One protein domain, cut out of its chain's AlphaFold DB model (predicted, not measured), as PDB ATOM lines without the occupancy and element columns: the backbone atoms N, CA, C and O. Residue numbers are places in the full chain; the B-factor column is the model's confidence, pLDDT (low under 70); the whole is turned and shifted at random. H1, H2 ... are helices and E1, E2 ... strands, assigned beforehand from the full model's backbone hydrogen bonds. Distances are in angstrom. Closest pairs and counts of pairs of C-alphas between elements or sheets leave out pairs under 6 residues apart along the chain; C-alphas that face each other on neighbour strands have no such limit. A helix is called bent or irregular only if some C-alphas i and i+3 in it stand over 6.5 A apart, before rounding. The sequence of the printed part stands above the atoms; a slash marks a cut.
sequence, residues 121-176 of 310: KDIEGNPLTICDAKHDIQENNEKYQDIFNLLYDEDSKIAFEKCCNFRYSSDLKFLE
ATOM      1  N   LYS A 121     115.647 129.527 167.105       86.38
ATOM      2  CA  LYS A 121     116.459 129.332 168.303       86.38
ATOM      3  C   LYS A 121     116.730 130.654 169.004       86.38
ATOM      4  O   LYS A 121     116.743 131.698 168.352       86.38
ATOM      5  N   ASP A 122     116.958 130.581 170.307       88.00
ATOM      6  CA  ASP A 122     117.506 131.689 171.079       88.00
ATOM      7  C   ASP A 122     118.991 131.935 170.737       88.00
ATOM      8  O   ASP A 122     119.606 131.246 169.914       88.00
ATOM      9  N   ILE A 123     119.573 132.943 171.386       87.62
ATOM     10  CA  ILE A 123     120.983 133.324 171.219       87.62
ATOM     11  C   ILE A 123     121.970 132.236 171.675       87.62
ATOM     12  O   ILE A 123     123.118 132.234 171.233       87.62
ATOM     13  N   GLU A 124     121.537 131.312 172.533       88.25
ATOM     14  CA  GLU A 124     122.328 130.181 173.032       88.25
ATOM     15  C   GLU A 124     122.186 128.941 172.131       88.25
ATOM     16  O   GLU A 124     122.914 127.959 172.280       88.25
ATOM     17  N   GLY A 125     121.289 128.992 171.141       84.25
ATOM     18  CA  GLY A 125     121.031 127.917 170.195       84.25
ATOM     19  C   GLY A 125     119.981 126.904 170.661       84.25
ATOM     20  O   GLY A 125     119.817 125.874 169.987       84.25
ATOM     21  N   ASN A 126     119.263 127.178 171.753       86.94
ATOM     22  CA  ASN A 126     118.139 126.365 172.205       86.94
ATOM     23  C   ASN A 126     116.903 126.662 171.346       86.94
ATOM     24  O   ASN A 126     116.665 127.822 171.007       86.94
ATOM     25  N   PRO A 127     116.098 125.653 170.970       89.88
ATOM     26  CA  PRO A 127     114.847 125.890 170.258       89.88
ATOM     27  C   PRO A 127     113.893 126.758 171.083       89.88
ATOM     28  O   PRO A 127     113.660 126.476 172.258       89.88
ATOM     29  N   LEU A 128     113.299 127.768 170.447       93.50
ATOM     30  CA  LEU A 128     112.179 128.501 171.032       93.50
ATOM     31  C   LEU A 128     110.977 127.570 171.179       93.50
ATOM     32  O   LEU A 128     110.821 126.610 170.429       93.50
ATOM     33  N   THR A 129     110.094 127.867 172.117       93.50
ATOM     34  CA  THR A 129     108.954 127.025 172.476       93.50
ATOM     35  C   THR A 129     107.629 127.765 172.340       93.50
ATOM     36  O   THR A 129     107.573 128.984 172.172       93.50
ATOM     37  N   ILE A 130     106.521 127.032 172.462       91.44
ATOM     38  CA  ILE A 130     105.186 127.637 172.532       91.44
ATOM     39  C   ILE A 130     105.036 128.619 173.709       91.44
ATOM     40  O   ILE A 130     104.296 129.594 173.598       91.44
ATOM     41  N   CYS A 131     105.777 128.416 174.803       91.94
ATOM     42  CA  CYS A 131     105.818 129.356 175.924       91.94
ATOM     43  C   CYS A 131     106.488 130.677 175.527       91.94
ATOM     44  O   CYS A 131     105.989 131.742 175.884       91.94
ATOM     45  N   ASP A 132     107.562 130.616 174.739       95.25
ATOM     46  CA  ASP A 132     108.237 131.813 174.226       95.25
ATOM     47  C   ASP A 132     107.330 132.580 173.264       95.25
ATOM     48  O   ASP A 132     107.210 133.796 173.369       95.25
ATOM     49  N   ALA A 133     106.593 131.879 172.393       93.69
ATOM     50  CA  ALA A 133     105.619 132.526 171.510       93.69
ATOM     51  C   ALA A 133     104.480 133.209 172.285       93.69
ATOM     52  O   ALA A 133     104.008 134.273 171.882       93.69
ATOM     53  N   LYS A 134     104.037 132.627 173.405       94.44
ATOM     54  CA  LYS A 134     103.058 133.269 174.289       94.44
ATOM     55  C   LYS A 134     103.605 134.578 174.859       94.44
ATOM     56  O   LYS A 134     102.905 135.588 174.774       94.44
ATOM     57  N   HIS A 135     104.817 134.565 175.413       95.44
ATOM     58  CA  HIS A 135     105.448 135.773 175.949       95.44
ATOM     59  C   HIS A 135     105.662 136.829 174.859       95.44
ATOM     60  O   HIS A 135     105.297 137.984 175.058       95.44
ATOM     61  N   ASP A 136     106.125 136.427 173.674       95.81
ATOM     62  CA  ASP A 136     106.343 137.342 172.553       95.81
ATOM     63  C   ASP A 136     105.054 138.070 172.132       95.81
ATOM     64  O   ASP A 136     105.054 139.293 171.983       95.81
ATOM     65  N   ILE A 137     103.925 137.356 172.038       95.62
ATOM     66  CA  ILE A 137     102.611 137.955 171.741       95.62
ATOM     67  C   ILE A 137     102.173 138.930 172.848       95.62
ATOM     68  O   ILE A 137     101.530 139.942 172.560       95.62
ATOM     69  N   GLN A 138     102.492 138.641 174.114       95.00
ATOM     70  CA  GLN A 138     102.154 139.518 175.241       95.00
ATOM     71  C   GLN A 138     102.952 140.817 175.213       95.00
ATOM     72  O   GLN A 138     102.375 141.886 175.408       95.00
ATOM     73  N   GLU A 139     104.256 140.718 174.974       97.19
ATOM     74  CA  GLU A 139     105.175 141.854 175.000       97.19
ATOM     75  C   GLU A 139     105.081 142.713 173.735       97.19
ATOM     76  O   GLU A 139     105.299 143.921 173.792       97.19
ATOM     77  N   ASN A 140     104.700 142.119 172.601       97.12
ATOM     78  CA  ASN A 140     104.676 142.785 171.300       97.12
ATOM     79  C   ASN A 140     103.262 142.951 170.715       97.12
ATOM     80  O   ASN A 140     103.118 143.027 169.496       97.12
ATOM     81  N   ASN A 141     102.216 143.023 171.547       95.12
ATOM     82  CA  ASN A 141     100.813 143.076 171.102       95.12
ATOM     83  C   ASN A 141     100.562 144.099 169.971       95.12
ATOM     84  O   ASN A 141      99.943 143.755 168.965       95.12
ATOM     85  N   GLU A 142     101.114 145.313 170.085       97.38
ATOM     86  CA  GLU A 142     100.979 146.362 169.062       97.38
ATOM     87  C   GLU A 142     101.517 145.921 167.691       97.38
ATOM     88  O   GLU A 142     100.828 146.082 166.689       97.38
ATOM     89  N   LYS A 143     102.669 145.239 167.633       98.25
ATOM     90  CA  LYS A 143     103.235 144.741 166.364       98.25
ATOM     91  C   LYS A 143     102.344 143.686 165.710       98.25
ATOM     92  O   LYS A 143     102.171 143.677 164.494       98.25
ATOM     93  N   TYR A 144     101.754 142.794 166.506       97.75
ATOM     94  CA  TYR A 144     100.795 141.814 165.991       97.75
ATOM     95  C   TYR A 144      99.510 142.493 165.501       97.75
ATOM     96  O   TYR A 144      98.921 142.067 164.505       97.75
ATOM     97  N   GLN A 145      99.075 143.555 166.178       97.88
ATOM     98  CA  GLN A 145      97.939 144.364 165.756       97.88
ATOM     99  C   GLN A 145      98.228 145.116 164.446       97.88
ATOM    100  O   GLN A 145      97.340 145.185 163.595       97.88
ATOM    101  N   ASP A 146      99.449 145.609 164.251       98.19
ATOM    102  CA  ASP A 146      99.879 146.243 163.004       98.19
ATOM    103  C   ASP A 146      99.864 145.250 161.839       98.19
ATOM    104  O   ASP A 146      99.257 145.536 160.808       98.19
ATOM    105  N   ILE A 147     100.420 144.043 162.018       97.94
ATOM    106  CA  ILE A 147     100.347 142.974 161.004       97.94
ATOM    107  C   ILE A 147      98.889 142.660 160.662       97.94
ATOM    108  O   ILE A 147      98.528 142.620 159.489       97.94
ATOM    109  N   PHE A 148      98.030 142.487 161.670       98.19
ATOM    110  CA  PHE A 148      96.606 142.226 161.456       98.19
ATOM    111  C   PHE A 148      95.923 143.326 160.627       98.19
ATOM    112  O   PHE A 148      95.050 143.029 159.816       98.19
ATOM    113  N   ASN A 149      96.315 144.589 160.815       97.94
ATOM    114  CA  ASN A 149      95.766 145.723 160.069       97.94
ATOM    115  C   ASN A 149      96.287 145.805 158.623       97.94
ATOM    116  O   ASN A 149      95.626 146.419 157.790       97.94
ATOM    117  N   LEU A 150      97.440 145.195 158.322       98.00
ATOM    118  CA  LEU A 150      97.996 145.109 156.965       98.00
ATOM    119  C   LEU A 150      97.326 144.028 156.106       98.00
ATOM    120  O   LEU A 150      97.398 144.098 154.879       98.00
ATOM    121  N   LEU A 151      96.690 143.027 156.722       97.19
ATOM    122  CA  LEU A 151      96.006 141.956 155.997       97.19
ATOM    123  C   LEU A 151      94.782 142.512 155.261       97.19
ATOM    124  O   LEU A 151      93.918 143.156 155.862       97.19
ATOM    125  N   TYR A 152      94.725 142.261 153.953       94.38
ATOM    126  CA  TYR A 152      93.717 142.842 153.071       94.38
ATOM    127  C   TYR A 152      92.330 142.226 153.284       94.38
ATOM    128  O   TYR A 152      91.363 142.945 153.535       94.38
ATOM    129  N   ASP A 153      92.236 140.899 153.200       93.94
ATOM    130  CA  ASP A 153      90.981 140.156 153.256       93.94
ATOM    131  C   ASP A 153      90.659 139.633 154.667       93.94
ATOM    132  O   ASP A 153      91.523 139.484 155.538       93.94
ATOM    133  N   GLU A 154      89.374 139.366 154.902       95.50
ATOM    134  CA  GLU A 154      88.889 138.904 156.205       95.50
ATOM    135  C   GLU A 154      89.309 137.461 156.520       95.50
ATOM    136  O   GLU A 154      89.543 137.149 157.690       95.50
ATOM    137  N   ASP A 155      89.481 136.598 155.515       92.94
ATOM    138  CA  ASP A 155      89.906 135.210 155.730       92.94
ATOM    139  C   ASP A 155      91.342 135.163 156.275       92.94
ATOM    140  O   ASP A 155      91.606 134.490 157.278       92.94
ATOM    141  N   SER A 156      92.246 135.968 155.712       94.00
ATOM    142  CA  SER A 156      93.610 136.177 156.204       94.00
ATOM    143  C   SER A 156      93.626 136.703 157.639       94.00
ATOM    144  O   SER A 156      94.373 136.192 158.480       94.00
ATOM    145  N   LYS A 157      92.781 137.692 157.969       97.12
ATOM    146  CA  LYS A 157      92.668 138.229 159.338       97.12
ATOM    147  C   LYS A 157      92.197 137.176 160.334       97.12
ATOM    148  O   LYS A 157      92.767 137.065 161.424       97.12
ATOM    149  N   ILE A 158      91.187 136.385 159.969       96.00
ATOM    150  CA  ILE A 158      90.670 135.288 160.796       96.00
ATOM    151  C   ILE A 158      91.749 134.220 160.995       96.00
ATOM    152  O   ILE A 158      91.959 133.768 162.124       96.00
ATOM    153  N   ALA A 159      92.450 133.825 159.929       95.00
ATOM    154  CA  ALA A 159      93.522 132.839 159.996       95.00
ATOM    155  C   ALA A 159      94.668 133.316 160.901       95.00
ATOM    156  O   ALA A 159      95.113 132.572 161.779       95.00
ATOM    157  N   PHE A 160      95.093 134.573 160.755       97.06
ATOM    158  CA  PHE A 160      96.122 135.176 161.596       97.06
ATOM    159  C   PHE A 160      95.698 135.239 163.069       97.06
ATOM    160  O   PHE A 160      96.434 134.773 163.940       97.06
ATOM    161  N   GLU A 161      94.488 135.730 163.364       97.19
ATOM    162  CA  GLU A 161      93.959 135.781 164.733       97.19
ATOM    163  C   GLU A 161      93.901 134.385 165.372       97.19
ATOM    164  O   GLU A 161      94.296 134.215 166.530       97.19
ATOM    165  N   LYS A 162      93.445 133.370 164.630       96.19
ATOM    166  CA  LYS A 162      93.412 131.974 165.090       96.19
ATOM    167  C   LYS A 162      94.808 131.435 165.396       96.19
ATOM    168  O   LYS A 162      95.012 130.868 166.470       96.19
ATOM    169  N   CYS A 163      95.777 131.655 164.509       95.44
ATOM    170  CA  CYS A 163      97.170 131.258 164.718       95.44
ATOM    171  C   CYS A 163      97.773 131.908 165.970       95.44
ATOM    172  O   CYS A 163      98.384 131.218 166.788       95.44
ATOM    173  N   CYS A 164      97.566 133.215 166.158       96.19
ATOM    174  CA  CYS A 164      98.034 133.939 167.340       96.19
ATOM    175  C   CYS A 164      97.377 133.412 168.618       96.19
ATOM    176  O   CYS A 164      98.063 133.147 169.602       96.19
ATOM    177  N   ASN A 165      96.063 133.180 168.607       96.81
ATOM    178  CA  ASN A 165      95.365 132.633 169.767       96.81
ATOM    179  C   ASN A 165      95.786 131.199 170.100       96.81
ATOM    180  O   ASN A 165      95.919 130.867 171.280       96.81
ATOM    181  N   PHE A 166      96.043 130.360 169.096       95.00
ATOM    182  CA  PHE A 166      96.618 129.036 169.309       95.00
ATOM    183  C   PHE A 166      98.001 129.132 169.963       95.00
ATOM    184  O   PHE A 166      98.216 128.521 171.005       95.00
ATOM    185  N   ARG A 167      98.915 129.947 169.419       94.06
ATOM    186  CA  ARG A 167     100.262 130.140 169.986       94.06
ATOM    187  C   ARG A 167     100.221 130.708 171.406       94.06
ATOM    188  O   ARG A 167     100.991 130.279 172.255       94.06
ATOM    189  N   TYR A 168      99.282 131.609 171.681       95.12
ATOM    190  CA  TYR A 168      99.098 132.218 172.996       95.12
ATOM    191  C   TYR A 168      98.556 131.240 174.051       95.12
ATOM    192  O   TYR A 168      98.993 131.246 175.200       95.12
ATOM    193  N   SER A 169      97.568 130.418 173.687       94.06
ATOM    194  CA  SER A 169      96.802 129.606 174.648       94.06
ATOM    195  C   SER A 169      97.164 128.120 174.659       94.06
ATOM    196  O   SER A 169      96.795 127.406 175.600       94.06
ATOM    197  N   SER A 170      97.853 127.655 173.612       93.25
ATOM    198  CA  SER A 170      98.032 126.239 173.271       93.25
ATOM    199  C   SER A 170      96.706 125.472 173.143       93.25
ATOM    200  O   SER A 170      96.659 124.265 173.354       93.25
ATOM    201  N   ASP A 171      95.603 126.166 172.838       93.31
ATOM    202  CA  ASP A 171      94.275 125.564 172.718       93.31
ATOM    203  C   ASP A 171      93.981 125.201 171.261       93.31
ATOM    204  O   ASP A 171      93.780 126.063 170.397       93.31
ATOM    205  N   LEU A 172      93.935 123.895 170.995       92.06
ATOM    206  CA  LEU A 172      93.754 123.351 169.656       92.06
ATOM    207  C   LEU A 172      92.410 123.755 169.017       92.06
ATOM    208  O   LEU A 172      92.274 123.664 167.798       92.06
ATOM    209  N   LYS A 173      91.426 124.244 169.792       91.88
ATOM    210  CA  LYS A 173      90.155 124.747 169.239       91.88
ATOM    211  C   LYS A 173      90.353 125.903 168.255       91.88
ATOM    212  O   LYS A 173      89.566 126.063 167.330       91.88
ATOM    213  N   PHE A 174      91.401 126.711 168.429       94.25
ATOM    214  CA  PHE A 174      91.664 127.834 167.527       94.25
ATOM    215  C   PHE A 174      92.086 127.376 166.130       94.25
ATOM    216  O   PHE A 174      91.888 128.114 165.173       94.25
ATOM    217  N   LEU A 175      92.588 126.146 166.001       91.88
ATOM    218  CA  LEU A 175      92.920 125.532 164.716       91.88
ATOM    219  C   LEU A 175      91.745 124.732 164.126       91.88
ATOM    220  O   LEU A 175      91.901 124.040 163.121       91.88
ATOM    221  N   GLU A 176      90.551 124.794 164.725       88.75
ATOM    222  CA  GLU A 176      89.368 124.183 164.126       88.75
ATOM    223  C   GLU A 176      89.040 124.842 162.778       88.75
ATOM    224  O   GLU A 176      89.147 126.061 162.588       88.75
TER     225      GLU A 176
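This is residues 121 to 176 of the 310 residues of an uncharacterized protein of Helicobacter sp. MIT 99-5507 (UniProt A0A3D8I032). A long helix, H3, makes the core, with three shorter helices set around it: H2 runs beside it the opposite way, H1 crosses near its last residues, and the tiny H4 folds back onto it on the side away from H2. Before H1 the printed part makes a thin arm, of which residues 123 to 128 stick out free and lengthen the whole at one end. There are 56 residues printed, with one named strand and four named helices in the order E1, H1, H2, H3, H4, and the class is mostly helix. E1 pairs with no named strand. The whole is only just loose, close to compact, with a radius of gyration of the C-alphas of 12.6 A, and it is elongated, its C-alphas spanning 38 by 24 by 16 A.

The printed part begins at Lys 121, whose C-alpha is at (116.459, 129.332, 168.303). The strand E1 takes residues 127 to 129, from Pro 127 to Thr 129. H1 follows with no residue between, from Ile 130 to Glu 139, and measures 14.4 A from first to last C-alpha; C-alpha 130 is at (105.186, 127.637, 172.532). After one residue comes H2, residues 141 to 150, 14.6 A from first to last C-alpha. Three residues later H3 begins, residues 154 to 169, the longest helix with 16 residues; it is 22.1 A long, from C-alpha 154 at (88.889, 138.904, 156.205) to C-alpha 169 at (96.802, 129.606, 174.648). H4, residues 172 to 175, has four residues and ends with C-alpha 175 at (92.920, 125.532, 164.716). No helix is bent or irregular.

H3 is the hub, the helix that touches the other three. H1 touches H3 through residues 164 to 169 of H3 alone; the closest C-alphas are those of Lys 134 and Tyr 168, 4.3 A apart. The two run opposite ways at a steep tilt of 68 degrees, only just short of about perpendicular. H2 and H3 only just touch, with 3 pairs of C-alphas within 8 A, and H3 touches H2 with residues 157 to 161 alone. Their closest C-alphas, those of Phe 148 and Lys 157, are 6.0 A apart. They form a helical hairpin, running opposite ways at a shallow tilt of 19 degrees. H4 touches H3 at residues 162 to 166 of H3 alone, with the C-alphas of Lys 162 and Phe 174 closest at 5.1 A. H1 and H2 are close but not clearly touching: the C-alphas of Ile 137 and Tyr 144 are 7.2 A apart, and the helices' lines stand about perpendicular, at 87 degrees. H4 is apart from H1 and from H2. E1 is apart from H2, H3 and H4, and E1 and H1 meet only through their link. In H1, H2 and H3 every O i to N i+4 pair is within hydrogen-bond range; H4 is too short for such a pair, and its one O i to N i+3 pair is within range.

The two C-alphas farthest apart are those of Glu 124 and Glu 154, 38.4 A. The C-alphas of Lys 121 and Glu 176, the first and last printed residues, are 27.9 A apart. Residues 123 to 128 stand free. The printed part has no cut, and the four links between its named elements are tight. The mean pLDDT of the printed part is 94.2, and no printed residue is under 70.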